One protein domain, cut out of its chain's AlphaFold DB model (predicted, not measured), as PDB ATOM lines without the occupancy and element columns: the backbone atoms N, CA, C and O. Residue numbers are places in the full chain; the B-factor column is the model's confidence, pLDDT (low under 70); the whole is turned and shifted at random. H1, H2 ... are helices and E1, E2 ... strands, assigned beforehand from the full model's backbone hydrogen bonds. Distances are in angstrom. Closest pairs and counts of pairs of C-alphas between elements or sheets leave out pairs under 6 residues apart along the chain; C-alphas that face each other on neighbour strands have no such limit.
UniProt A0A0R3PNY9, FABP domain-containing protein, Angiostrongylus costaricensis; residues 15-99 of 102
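Overview. This is residues 15 to 99 of the 102 residues of the protein "FABP domain-containing protein" of Angiostrongylus costaricensis (UniProt A0A0R3PNY9). A wall of four antiparallel strands, E1 to E4, has a helical hairpin, H2 and H3, set off the end where E1 ends and E2 begins, and a separate strand hairpin, E5 and E6, beyond its edge strand E4. The two hairpins stay apart, and the little helix H1 only grazes the sheet. The printed part has 85 residues, with three named helices and six named strands in the order H1 E1 H2 H3 E2 E3 E4 E5 E6, of mixed class, helices and strands. The larger sheet runs E1 - E2 - E3 - E4 and the smaller E5 - E6, both antiparallel throughout. The whole is only just compact, close to loose, with a radius of gyration of the C-alphas of 14.1 A and spans of 39 by 28 by 20 A.

Arrangement. H1, residues 15 to 18, only grazes the sheet of E1, residues 20 to 23, E2, residues 53 to 59, E3, residues 62 to 68, and E4, residues 73 to 78. Its closest C-alpha pair with E2, Ile 18 and Phe 56, is 6.7 A apart. E1 is antiparallel to E2 at 169 degrees, with N 22 and O 54 within hydrogen-bond range at 2.7 A. H2, residues 30 to 36, and H3, residues 41 to 49, form a helical hairpin: they touch, the closest C-alphas being those of Glu 31 and Arg 44 at 5.6 A, and run opposite ways at a shallow tilt of 24 degrees. Neither is on the sheet. Every O i to N i+4 pair is within hydrogen-bond range in H2; in H3 4 of 5 are, and H1 is too short for such a pair. E2, E3 and E4 make a meander, each strand the antiparallel neighbour of the one before, with N 55 and O 66 at 2.8 A and N 65 and O 76 at 2.8 A. E5, residues 83 to 87, and E6, residues 93 to 97, form a hairpin, antiparallel at 148 degrees, with N 86 and O 94 at 2.8 A. The closest C-alphas of E4 and E5, those of Phe 78 and Phe 84, are 7.5 A apart; E4 and E6 are only just apart, at 8.4 A.

Along the chain. H1 begins with C-alpha 15 at (132.932, 105.398, 136.512). H2 measures 10.0 A and H3 12.9 A, with C-alpha 41 at (116.677, 120.383, 164.599). E2 is 18.6 A long, E3 19.2 A and E4 16.5 A; E5 is 13.1 A and E6 13.3 A. E6 ends with C-alpha 97 at (135.695, 102.839, 151.098).

Size, cuts and confidence. The C-alphas farthest apart, those of Met 41 and Gly 60, are 39.9 A apart. The printed part has no cut and no long link. Residues 88 to 91 have pLDDT under 70; the mean of the printed part is 85.1.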
ATOM      1  N   GLU A  15     132.166 104.216 136.130       78.12
ATOM      2  CA  GLU A  15     132.932 105.398 136.512       78.12
ATOM      3  C   GLU A  15     132.721 106.542 135.521       78.12
ATOM      4  O   GLU A  15     132.588 107.689 135.934       78.12
ATOM      5  N   GLN A  16     132.680 106.250 134.220       81.50
ATOM      6  CA  GLN A  16     132.459 107.282 133.206       81.50
ATOM      7  C   GLN A  16     131.049 107.870 133.300       81.50
ATOM      8  O   GLN A  16     130.880 109.068 133.082       81.50
ATOM      9  N   ASP A  17     130.071 107.054 133.692       85.69
ATOM     10  CA  ASP A  17     128.674 107.469 133.813       85.69
ATOM     11  C   ASP A  17     128.433 108.433 134.985       85.69
ATOM     12  O   ASP A  17     127.529 109.266 134.918       85.69
ATOM     13  N   ILE A  18     129.240 108.363 136.054       87.19
ATOM     14  CA  ILE A  18     129.099 109.271 137.206       87.19
ATOM     15  C   ILE A  18     129.816 110.614 137.019       87.19
ATOM     16  O   ILE A  18     129.493 111.581 137.719       87.19
ATOM     17  N   LEU A  19     130.798 110.690 136.112       90.50
ATOM     18  CA  LEU A  19     131.579 111.903 135.882       90.50
ATOM     19  C   LEU A  19     130.697 113.018 135.316       90.50
ATOM     20  O   LEU A  19     129.909 112.822 134.396       90.50
ATOM     21  N   GLY A  20     130.873 114.227 135.845       91.69
ATOM     22  CA  GLY A  20     130.119 115.400 135.424       91.69
ATOM     23  C   GLY A  20     129.462 116.136 136.581       91.69
ATOM     24  O   GLY A  20     129.792 115.944 137.752       91.69
ATOM     25  N   LYS A  21     128.544 117.038 136.228       93.25
ATOM     26  CA  LYS A  21     127.897 117.964 137.155       93.25
ATOM     27  C   LYS A  21     126.407 117.665 137.261       93.25
ATOM     28  O   LYS A  21     125.680 117.713 136.273       93.25
ATOM     29  N   TRP A  22     125.961 117.430 138.482       93.12
ATOM     30  CA  TRP A  22     124.621 117.009 138.849       93.12
ATOM     31  C   TRP A  22     123.950 118.092 139.682       93.12
ATOM     32  O   TRP A  22     124.455 118.507 140.729       93.12
ATOM     33  N   SER A  23     122.789 118.545 139.225       88.88
ATOM     34  CA  SER A  23     121.970 119.507 139.955       88.88
ATOM     35  C   SER A  23     120.927 118.772 140.779       88.88
ATOM     36  O   SER A  23     120.217 117.907 140.267       88.88
ATOM     37  N   PHE A  24     120.801 119.146 142.047       89.69
ATOM     38  CA  PHE A  24     119.750 118.626 142.906       89.69
ATOM     39  C   PHE A  24     118.352 118.930 142.342       89.69
ATOM     40  O   PHE A  24     118.022 120.086 142.065       89.69
ATOM     41  N   LEU A  25     117.524 117.889 142.225       88.38
ATOM     42  CA  LEU A  25     116.135 117.978 141.764       88.38
ATOM     43  C   LEU A  25     115.155 117.867 142.935       88.38
ATOM     44  O   LEU A  25     114.340 118.765 143.155       88.38
ATOM     45  N   SER A  26     115.257 116.786 143.703       87.31
ATOM     46  CA  SER A  26     114.383 116.494 144.836       87.31
ATOM     47  C   SER A  26     115.088 115.603 145.861       87.31
ATOM     48  O   SER A  26     116.066 114.925 145.557       87.31
ATOM     49  N   SER A  27     114.569 115.606 147.088       86.69
ATOM     50  CA  SER A  27     114.944 114.667 148.146       86.69
ATOM     51  C   SER A  27     113.697 114.208 148.880       86.69
ATOM     52  O   SER A  27     112.865 115.041 149.246       86.69
ATOM     53  N   GLU A  28     113.615 112.919 149.174       89.69
ATOM     54  CA  GLU A  28     112.581 112.343 150.024       89.69
ATOM     55  C   GLU A  28     113.211 111.875 151.342       89.69
ATOM     56  O   GLU A  28     114.319 111.346 151.359       89.69
ATOM     57  N   ASN A  29     112.533 112.119 152.466       89.81
ATOM     58  CA  ASN A  29     112.928 111.650 153.801       89.81
ATOM     59  C   ASN A  29     114.306 112.118 154.345       89.81
ATOM     60  O   ASN A  29     114.759 111.638 155.385       89.81
ATOM     61  N   PHE A  30     114.965 113.090 153.703       87.38
ATOM     62  CA  PHE A  30     116.306 113.553 154.094       87.38
ATOM     63  C   PHE A  30     116.364 114.151 155.510       87.38
ATOM     64  O   PHE A  30     117.296 113.879 156.261       87.38
ATOM     65  N   GLU A  31     115.348 114.915 155.931       86.62
ATOM     66  CA  GLU A  31     115.305 115.453 157.299       86.62
ATOM     67  C   GLU A  31     115.211 114.339 158.356       86.62
ATOM     68  O   GLU A  31     115.848 114.437 159.408       86.62
ATOM     69  N   ALA A  32     114.440 113.280 158.084       90.44
ATOM     70  CA  ALA A  32     114.311 112.149 158.997       90.44
ATOM     71  C   ALA A  32     115.623 111.364 159.088       90.44
ATOM     72  O   ALA A  32     116.052 111.042 160.191       90.44
ATOM     73  N   TYR A  33     116.304 111.149 157.957       90.19
ATOM     74  CA  TYR A  33     117.648 110.571 157.946       90.19
ATOM     75  C   TYR A  33     118.620 111.383 158.812       90.19
ATOM     76  O   TYR A  33     119.283 110.828 159.684       90.19
ATOM     77  N   LEU A  34     118.655 112.710 158.645       87.31
ATOM     78  CA  LEU A  34     119.515 113.578 159.454       87.31
ATOM     79  C   LEU A  34     119.155 113.522 160.945       87.31
ATOM     80  O   LEU A  34     120.043 113.568 161.792       87.31
ATOM     81  N   LYS A  35     117.866 113.407 161.283       88.00
ATOM     82  CA  LYS A  35     117.419 113.237 162.670       88.00
ATOM     83  C   LYS A  35     117.958 111.936 163.276       88.00
ATOM     84  O   LYS A  35     118.495 111.992 164.379       88.00
ATOM     85  N   GLU A  36     117.833 110.809 162.576       90.56
ATOM     86  CA  GLU A  36     118.349 109.510 163.042       90.56
ATOM     87  C   GLU A  36     119.884 109.488 163.093       90.56
ATOM     88  O   GLU A  36     120.468 108.892 163.993       90.56
ATOM     89  N   ALA A  37     120.549 110.237 162.208       84.88
ATOM     90  CA  ALA A  37     121.992 110.474 162.257       84.88
ATOM     91  C   ALA A  37     122.437 111.404 163.411       84.88
ATOM     92  O   ALA A  37     123.618 111.721 163.521       84.88
ATOM     93  N   GLY A  38     121.517 111.870 164.267       84.62
ATOM     94  CA  GLY A  38     121.828 112.699 165.438       84.62
ATOM     95  C   GLY A  38     121.947 114.201 165.156       84.62
ATOM     96  O   GLY A  38     122.366 114.964 166.028       84.62
ATOM     97  N   VAL A  39     121.557 114.669 163.968       82.88
ATOM     98  CA  VAL A  39     121.659 116.085 163.590       82.88
ATOM     99  C   VAL A  39     120.562 116.920 164.262       82.88
ATOM    100  O   VAL A  39     119.356 116.640 164.187       82.88
ATOM    101  N   GLY A  40     120.988 118.014 164.898       86.88
ATOM    102  CA  GLY A  40     120.113 118.961 165.590       86.88
ATOM    103  C   GLY A  40     119.021 119.566 164.696       86.88
ATOM    104  O   GLY A  40     119.180 119.714 163.485       86.88
ATOM    105  N   MET A  41     117.894 119.952 165.308       85.06
ATOM    106  CA  MET A  41     116.677 120.383 164.599       85.06
ATOM    107  C   MET A  41     116.872 121.577 163.664       85.06
ATOM    108  O   MET A  41     116.314 121.593 162.570       85.06
ATOM    109  N   LEU A  42     117.665 122.564 164.080       85.56
ATOM    110  CA  LEU A  42     117.948 123.739 163.256       85.56
ATOM    111  C   LEU A  42     118.802 123.363 162.039       85.56
ATOM    112  O   LEU A  42     118.456 123.713 160.915       85.56
ATOM    113  N   THR A  43     119.862 122.581 162.252       83.31
ATOM    114  CA  THR A  43     120.780 122.148 161.192       83.31
ATOM    115  C   THR A  43     120.076 121.293 160.143       83.31
ATOM    116  O   THR A  43     120.254 121.540 158.953       83.31
ATOM    117  N   ARG A  44     119.222 120.339 160.546       86.38
ATOM    118  CA  ARG A  44     118.511 119.480 159.580       86.38
ATOM    119  C   ARG A  44     117.466 120.227 158.749       86.38
ATOM    120  O   ARG A  44     117.340 119.931 157.569       86.38
ATOM    121  N   LYS A  45     116.777 121.225 159.322       86.00
ATOM    122  CA  LYS A  45     115.838 122.077 158.569       86.00
ATOM    123  C   LYS A  45     116.548 122.948 157.543       86.00
ATOM    124  O   LYS A  45     116.050 123.117 156.442       86.00
ATOM    125  N   VAL A  46     117.706 123.505 157.895       85.75
ATOM    126  CA  VAL A  46     118.515 124.245 156.921       85.75
ATOM    127  C   VAL A  46     118.990 123.288 155.833       85.75
ATOM    128  O   VAL A  46     118.751 123.555 154.660       85.75
ATOM    129  N   ALA A  47     119.562 122.141 156.209       83.69
ATOM    130  CA  ALA A  47     120.085 121.154 155.269       83.69
ATOM    131  C   ALA A  47     119.025 120.629 154.284       83.69
ATOM    132  O   ALA A  47     119.330 120.502 153.102       83.69
ATOM    133  N   SER A  48     117.784 120.393 154.723       83.69
ATOM    134  CA  SER A  48     116.693 119.917 153.855       83.69
ATOM    135  C   SER A  48     116.191 120.947 152.842       83.69
ATOM    136  O   SER A  48     115.539 120.583 151.868       83.69
ATOM    137  N   THR A  49     116.518 122.227 153.033       84.50
ATOM    138  CA  THR A  49     116.205 123.295 152.068       84.50
ATOM    139  C   THR A  49     117.330 123.547 151.062       84.50
ATOM    140  O   THR A  49     117.127 124.266 150.080       84.50
ATOM    141  N   LEU A  50     118.521 122.976 151.289       85.31
ATOM    142  CA  LEU A  50     119.668 123.172 150.411       85.31
ATOM    143  C   LEU A  50     119.483 122.396 149.110       85.31
ATOM    144  O   LEU A  50     119.031 121.257 149.094       85.31
ATOM    145  N   LYS A  51     119.904 123.021 148.014       86.62
ATOM    146  CA  LYS A  51     119.933 122.414 146.682       86.62
ATOM    147  C   LYS A  51     121.387 122.311 146.231       86.62
ATOM    148  O   LYS A  51     121.861 123.209 145.531       86.62
ATOM    149  N   PRO A  52     122.138 121.308 146.715       87.12
ATOM    150  CA  PRO A  52     123.540 121.182 146.371       87.12
ATOM    151  C   PRO A  52     123.712 120.854 144.886       87.12
ATOM    152  O   PRO A  52     122.876 120.215 144.254       87.12
ATOM    153  N   THR A  53     124.828 121.287 144.324       90.62
ATOM    154  CA  THR A  53     125.315 120.817 143.032       90.62
ATOM    155  C   THR A  53     126.484 119.883 143.291       90.62
ATOM    156  O   THR A  53     127.442 120.290 143.949       90.62
ATOM    157  N   LEU A  54     126.392 118.648 142.809       92.00
ATOM    158  CA  LEU A  54     127.457 117.656 142.913       92.00
ATOM    159  C   LEU A  54     128.273 117.662 141.627       92.00
ATOM    160  O   LEU A  54     127.718 117.694 140.537       92.00
ATOM    161  N   GLU A  55     129.587 117.620 141.738       92.94
ATOM    162  CA  GLU A  55     130.491 117.517 140.600       92.94
ATOM    163  C   GLU A  55     131.488 116.394 140.858       92.94
ATOM    164  O   GLU A  55     132.214 116.431 141.852       92.94
ATOM    165  N   PHE A  56     131.510 115.407 139.967       91.31
ATOM    166  CA  PHE A  56     132.479 114.321 139.968       91.31
ATOM    167  C   PHE A  56     133.487 114.554 138.849       91.31
ATOM    168  O   PHE A  56     133.125 114.623 137.674       91.31
ATOM    169  N   ALA A  57     134.756 114.668 139.221       90.75
ATOM    170  CA  ALA A  57     135.863 114.857 138.297       90.75
ATOM    171  C   ALA A  57     136.972 113.849 138.594       90.75
ATOM    172  O   ALA A  57     137.276 113.571 139.753       90.75
ATOM    173  N   ARG A  58     137.612 113.322 137.549       87.19
ATOM    174  CA  ARG A  58     138.795 112.475 137.699       87.19
ATOM    175  C   ARG A  58     140.048 113.355 137.770       87.19
ATOM    176  O   ARG A  58     140.345 114.094 136.834       87.19
ATOM    177  N   GLU A  59     140.794 113.254 138.864       87.56
ATOM    178  CA  GLU A  59     142.090 113.905 139.078       87.56
ATOM    179  C   GLU A  59     143.199 112.837 139.062       87.56
ATOM    180  O   GLU A  59     143.631 112.329 140.097       87.56
ATOM    181  N   GLY A  60     143.654 112.465 137.862       85.25
ATOM    182  CA  GLY A  60     144.671 111.426 137.684       85.25
ATOM    183  C   GLY A  60     144.150 110.040 138.074       85.25
ATOM    184  O   GLY A  60     143.325 109.477 137.359       85.25
ATOM    185  N   ASP A  61     144.647 109.517 139.197       84.25
ATOM    186  CA  ASP A  61     144.294 108.206 139.772       84.25
ATOM    187  C   ASP A  61     143.242 108.313 140.899       84.25
ATOM    188  O   ASP A  61     142.945 107.342 141.588       84.25
ATOM    189  N   GLN A  62     142.705 109.513 141.143       86.88
ATOM    190  CA  GLN A  62     141.695 109.768 142.171       86.88
ATOM    191  C   GLN A  62     140.422 110.342 141.551       86.88
ATOM    192  O   GLN A  62     140.464 111.058 140.549       86.88
ATOM    193  N   LEU A  63     139.286 110.080 142.188       88.50
ATOM    194  CA  LEU A  63     138.037 110.785 141.940       88.50
ATOM    195  C   LEU A  63     137.881 111.903 142.961       88.50
ATOM    196  O   LEU A  63     138.148 111.743 144.152       88.50
ATOM    197  N   ARG A  64     137.420 113.049 142.479       90.56
ATOM    198  CA  ARG A  64     137.055 114.196 143.291       90.56
ATOM    199  C   ARG A  64     135.556 114.410 143.194       90.56
ATOM    200  O   ARG A  64     135.048 114.721 142.122       90.56
ATOM    201  N   MET A  65     134.882 114.330 144.334       91.38
ATOM    202  CA  MET A  65     133.500 114.759 144.494       91.38
ATOM    203  C   MET A  65     133.473 116.146 145.136       91.38
ATOM    204  O   MET A  65     133.989 116.349 146.232       91.38
ATOM    205  N   THR A  66     132.843 117.109 144.473       91.31
ATOM    206  CA  THR A  66     132.606 118.454 145.006       91.31
ATOM    207  C   THR A  66     131.109 118.676 145.170       91.31
ATOM    208  O   THR A  66     130.378 118.720 144.189       91.31
ATOM    209  N   SER A  67     130.648 118.845 146.405       90.06
ATOM    210  CA  SER A  67     129.276 119.226 146.736       90.06
ATOM    211  C   SER A  67     129.220 120.707 147.081       90.06
ATOM    212  O   SER A  67     129.741 121.134 148.108       90.06
ATOM    213  N   THR A  68     128.610 121.511 146.215       88.75
ATOM    214  CA  THR A  68     128.471 122.960 146.399       88.75
ATOM    215  C   THR A  68     127.042 123.295 146.795       88.75
ATOM    216  O   THR A  68     126.126 123.088 146.007       88.75
ATOM    217  N   SER A  69     126.838 123.849 147.988       84.19
ATOM    218  CA  SER A  69     125.535 124.349 148.448       84.19
ATOM    219  C   SER A  69     125.635 125.809 148.892       84.19
ATOM    220  O   SER A  69     126.729 126.313 149.137       84.19
ATOM    221  N   THR A  70     124.496 126.485 149.066       76.69
ATOM    222  CA  THR A  70     124.425 127.854 149.617       76.69
ATOM    223  C   THR A  70     124.983 127.974 151.035       76.69
ATOM    224  O   THR A  70     125.285 129.077 151.478       76.69
ATOM    225  N   PHE A  71     125.097 126.858 151.755       73.44
ATOM    226  CA  PHE A  71     125.598 126.837 153.123       73.44
ATOM    227  C   PHE A  71     127.103 126.571 153.176       73.44
ATOM    228  O   PHE A  71     127.844 127.288 153.846       73.44
ATOM    229  N   LYS A  72     127.565 125.529 152.479       76.06
ATOM    230  CA  LYS A  72     128.971 125.118 152.479       76.06
ATOM    231  C   LYS A  72     129.305 124.318 151.225       76.06
ATOM    232  O   LYS A  72     128.476 123.553 150.726       76.06
ATOM    233  N   THR A  73     130.541 124.475 150.765       85.31
ATOM    234  CA  THR A  73     131.149 123.586 149.775       85.31
ATOM    235  C   THR A  73     131.932 122.500 150.499       85.31
ATOM    236  O   THR A  73     132.747 122.792 151.375       85.31
ATOM    237  N   TYR A  74     131.675 121.253 150.138       84.88
ATOM    238  CA  TYR A  74     132.375 120.074 150.620       84.88
ATOM    239  C   TYR A  74     133.107 119.424 149.444       84.88
ATOM    240  O   TYR A  74     132.540 119.283 148.362       84.88
ATOM    241  N   VAL A  75     134.376 119.072 149.636       87.94
ATOM    242  CA  VAL A  75     135.207 118.421 148.618       87.94
ATOM    243  C   VAL A  75     135.783 117.159 149.235       87.94
ATOM    244  O   VAL A  75     136.476 117.250 150.245       87.94
ATOM    245  N   SER A  76     135.529 116.018 148.602       86.00
ATOM    246  CA  SER A  76     136.134 114.735 148.945       86.00
ATOM    247  C   SER A  76     136.968 114.236 147.774       86.00
ATOM    248  O   SER A  76     136.553 114.347 146.618       86.00
ATOM    249  N   LYS A  77     138.165 113.730 148.070       88.25
ATOM    250  CA  LYS A  77     139.063 113.112 147.092       88.25
ATOM    251  C   LYS A  77     139.348 111.700 147.552       88.25
ATOM    252  O   LYS A  77     139.884 111.515 148.640       88.25
ATOM    253  N   PHE A  78     139.009 110.728 146.723       84.56
ATOM    254  CA  PHE A  78     139.099 109.327 147.087       84.56
ATOM    255  C   PHE A  78     139.574 108.478 145.916       84.56
ATOM    256  O   PHE A  78     139.441 108.840 144.745       84.56
ATOM    257  N   LYS A  79     140.139 107.322 146.254       87.06
ATOM    258  CA  LYS A  79     140.502 106.279 145.301       87.06
ATOM    259  C   LYS A  79     139.502 105.141 145.396       87.06
ATOM    260  O   LYS A  79     139.125 104.728 146.491       87.06
ATOM    261  N   ILE A  80     139.076 104.630 144.249       85.81
ATOM    262  CA  ILE A  80     138.139 103.509 144.205       85.81
ATOM    263  C   ILE A  80     138.855 102.250 144.674       85.81
ATOM    264  O   ILE A  80     139.933 101.915 144.192       85.81
ATOM    265  N   GLY A  81     138.242 101.546 145.620       83.25
ATOM    266  CA  GLY A  81     138.772 100.314 146.187       83.25
ATOM    267  C   GLY A  81     139.745 100.506 147.351       83.25
ATOM    268  O   GLY A  81     140.031  99.507 148.014       83.25
ATOM    269  N   GLU A  82     140.176 101.733 147.656       84.12
ATOM    270  CA  GLU A  82     141.021 102.045 148.815       84.12
ATOM    271  C   GLU A  82     140.183 102.584 149.983       84.12
ATOM    272  O   GLU A  82     139.211 103.315 149.790       84.12
ATOM    273  N   THR A  83     140.559 102.201 151.202       84.56
ATOM    274  CA  THR A  83     139.972 102.744 152.430       84.56
ATOM    275  C   THR A  83     140.730 104.001 152.832       84.56
ATOM    276  O   THR A  83     141.960 104.014 152.796       84.56
ATOM    277  N   PHE A  84     140.010 105.041 153.236       82.06
ATOM    278  CA  PHE A  84     140.593 106.271 153.754       82.06
ATOM    279  C   PHE A  84     139.846 106.720 155.009       82.06
ATOM    280  O   PHE A  84     138.649 106.476 155.154       82.06
ATOM    281  N   ASP A  85     140.568 107.367 155.918       81.62
ATOM    282  CA  ASP A  85     139.970 107.930 157.122       81.62
ATOM    283  C   ASP A  85     139.416 109.321 156.797       81.62
ATOM    284  O   ASP A  85     140.156 110.238 156.425       81.62
ATOM    285  N   GLU A  86     138.100 109.473 156.918       75.44
ATOM    286  CA  GLU A  86     137.402 110.737 156.760       75.44
ATOM    287  C   GLU A  86     136.913 111.248 158.111       75.44
ATOM    288  O   GLU A  86     136.341 110.521 158.923       75.44
ATOM    289  N   LYS A  87     137.071 112.553 158.330       74.81
ATOM    290  CA  LYS A  87     136.331 113.250 159.373       74.81
ATOM    291  C   LYS A  87     135.090 113.892 158.773       74.81
ATOM    292  O   LYS A  87     135.191 114.903 158.070       74.81
ATOM    293  N   THR A  88     133.924 113.327 159.067       68.94
ATOM    294  CA  THR A  88     132.654 113.792 158.509       68.94
ATOM    295  C   THR A  88     132.332 115.215 158.965       68.94
ATOM    296  O   THR A  88     132.788 115.697 160.008       68.94
ATOM    297  N   MET A  89     131.484 115.912 158.203       63.50
ATOM    298  CA  MET A  89     131.057 117.281 158.532       63.50
ATOM    299  C   MET A  89     130.350 117.406 159.890       63.50
ATOM    300  O   MET A  89     130.290 118.506 160.439       63.50
ATOM    301  N   ASP A  90     129.814 116.304 160.413       63.19
ATOM    302  CA  ASP A  90     129.179 116.226 161.726       63.19
ATOM    303  C   ASP A  90     130.153 115.844 162.864       63.19
ATOM    304  O   ASP A  90     129.760 115.825 164.027       63.19
ATOM    305  N   GLY A  91     131.440 115.647 162.550       68.31
ATOM    306  CA  GLY A  91     132.524 115.490 163.520       68.31
ATOM    307  C   GLY A  91     132.884 114.047 163.869       68.31
ATOM    308  O   GLY A  91     133.671 113.855 164.796       68.31
ATOM    309  N   ARG A  92     132.342 113.057 163.150       74.75
ATOM    310  CA  ARG A  92     132.691 111.644 163.327       74.75
ATOM    311  C   ARG A  92     133.949 111.305 162.541       74.75
ATOM    312  O   ARG A  92     134.101 111.742 161.404       74.75
ATOM    313  N   ASP A  93     134.811 110.503 163.147       82.38
ATOM    314  CA  ASP A  93     135.910 109.847 162.449       82.38
ATOM    315  C   ASP A  93     135.373 108.523 161.880       82.38
ATOM    316  O   ASP A  93     134.837 107.693 162.622       82.38
ATOM    317  N   VAL A  94     135.445 108.363 160.562       83.12
ATOM    318  CA  VAL A  94     134.951 107.192 159.830       83.12
ATOM    319  C   VAL A  94     136.036 106.675 158.894       83.12
ATOM    320  O   VAL A  94     136.836 107.450 158.380       83.12
ATOM    321  N   SER A  95     136.069 105.362 158.678       86.44
ATOM    322  CA  SER A  95     136.907 104.756 157.644       86.44
ATOM    323  C   SER A  95     136.008 104.365 156.479       86.44
ATOM    324  O   SER A  95     135.248 103.397 156.572       86.44
ATOM    325  N   ASP A  96     136.102 105.122 155.391       84.50
ATOM    326  CA  ASP A  96     135.227 104.996 154.233       84.50
ATOM    327  C   ASP A  96     135.954 104.297 153.081       84.50
ATOM    328  O   ASP A  96     137.165 104.424 152.891       84.50
ATOM    329  N   ARG A  97     135.203 103.519 152.299       87.25
ATOM    330  CA  ARG A  97     135.695 102.839 151.098       87.25
ATOM    331  C   ARG A  97     134.645 102.945 150.004       87.25
ATOM    332  O   ARG A  97     133.529 102.467 150.180       87.25
ATOM    333  N   TYR A  98     135.021 103.507 148.859       84.94
ATOM    334  CA  TYR A  98     134.143 103.564 147.691       84.94
ATOM    335  C   TYR A  98     134.445 102.417 146.732       84.94
ATOM    336  O   TYR A  98     135.604 102.175 146.385       84.94
ATOM    337  N   GLN A  99     133.402 101.721 146.290       83.88
ATOM    338  CA  GLN A  99     133.476 100.656 145.295       83.88
ATOM    339  C   GLN A  99     132.329 100.828 144.299       83.88
ATOM    340  O   GLN A  99     131.249 101.281 144.676       83.88
TER     341      GLN A  99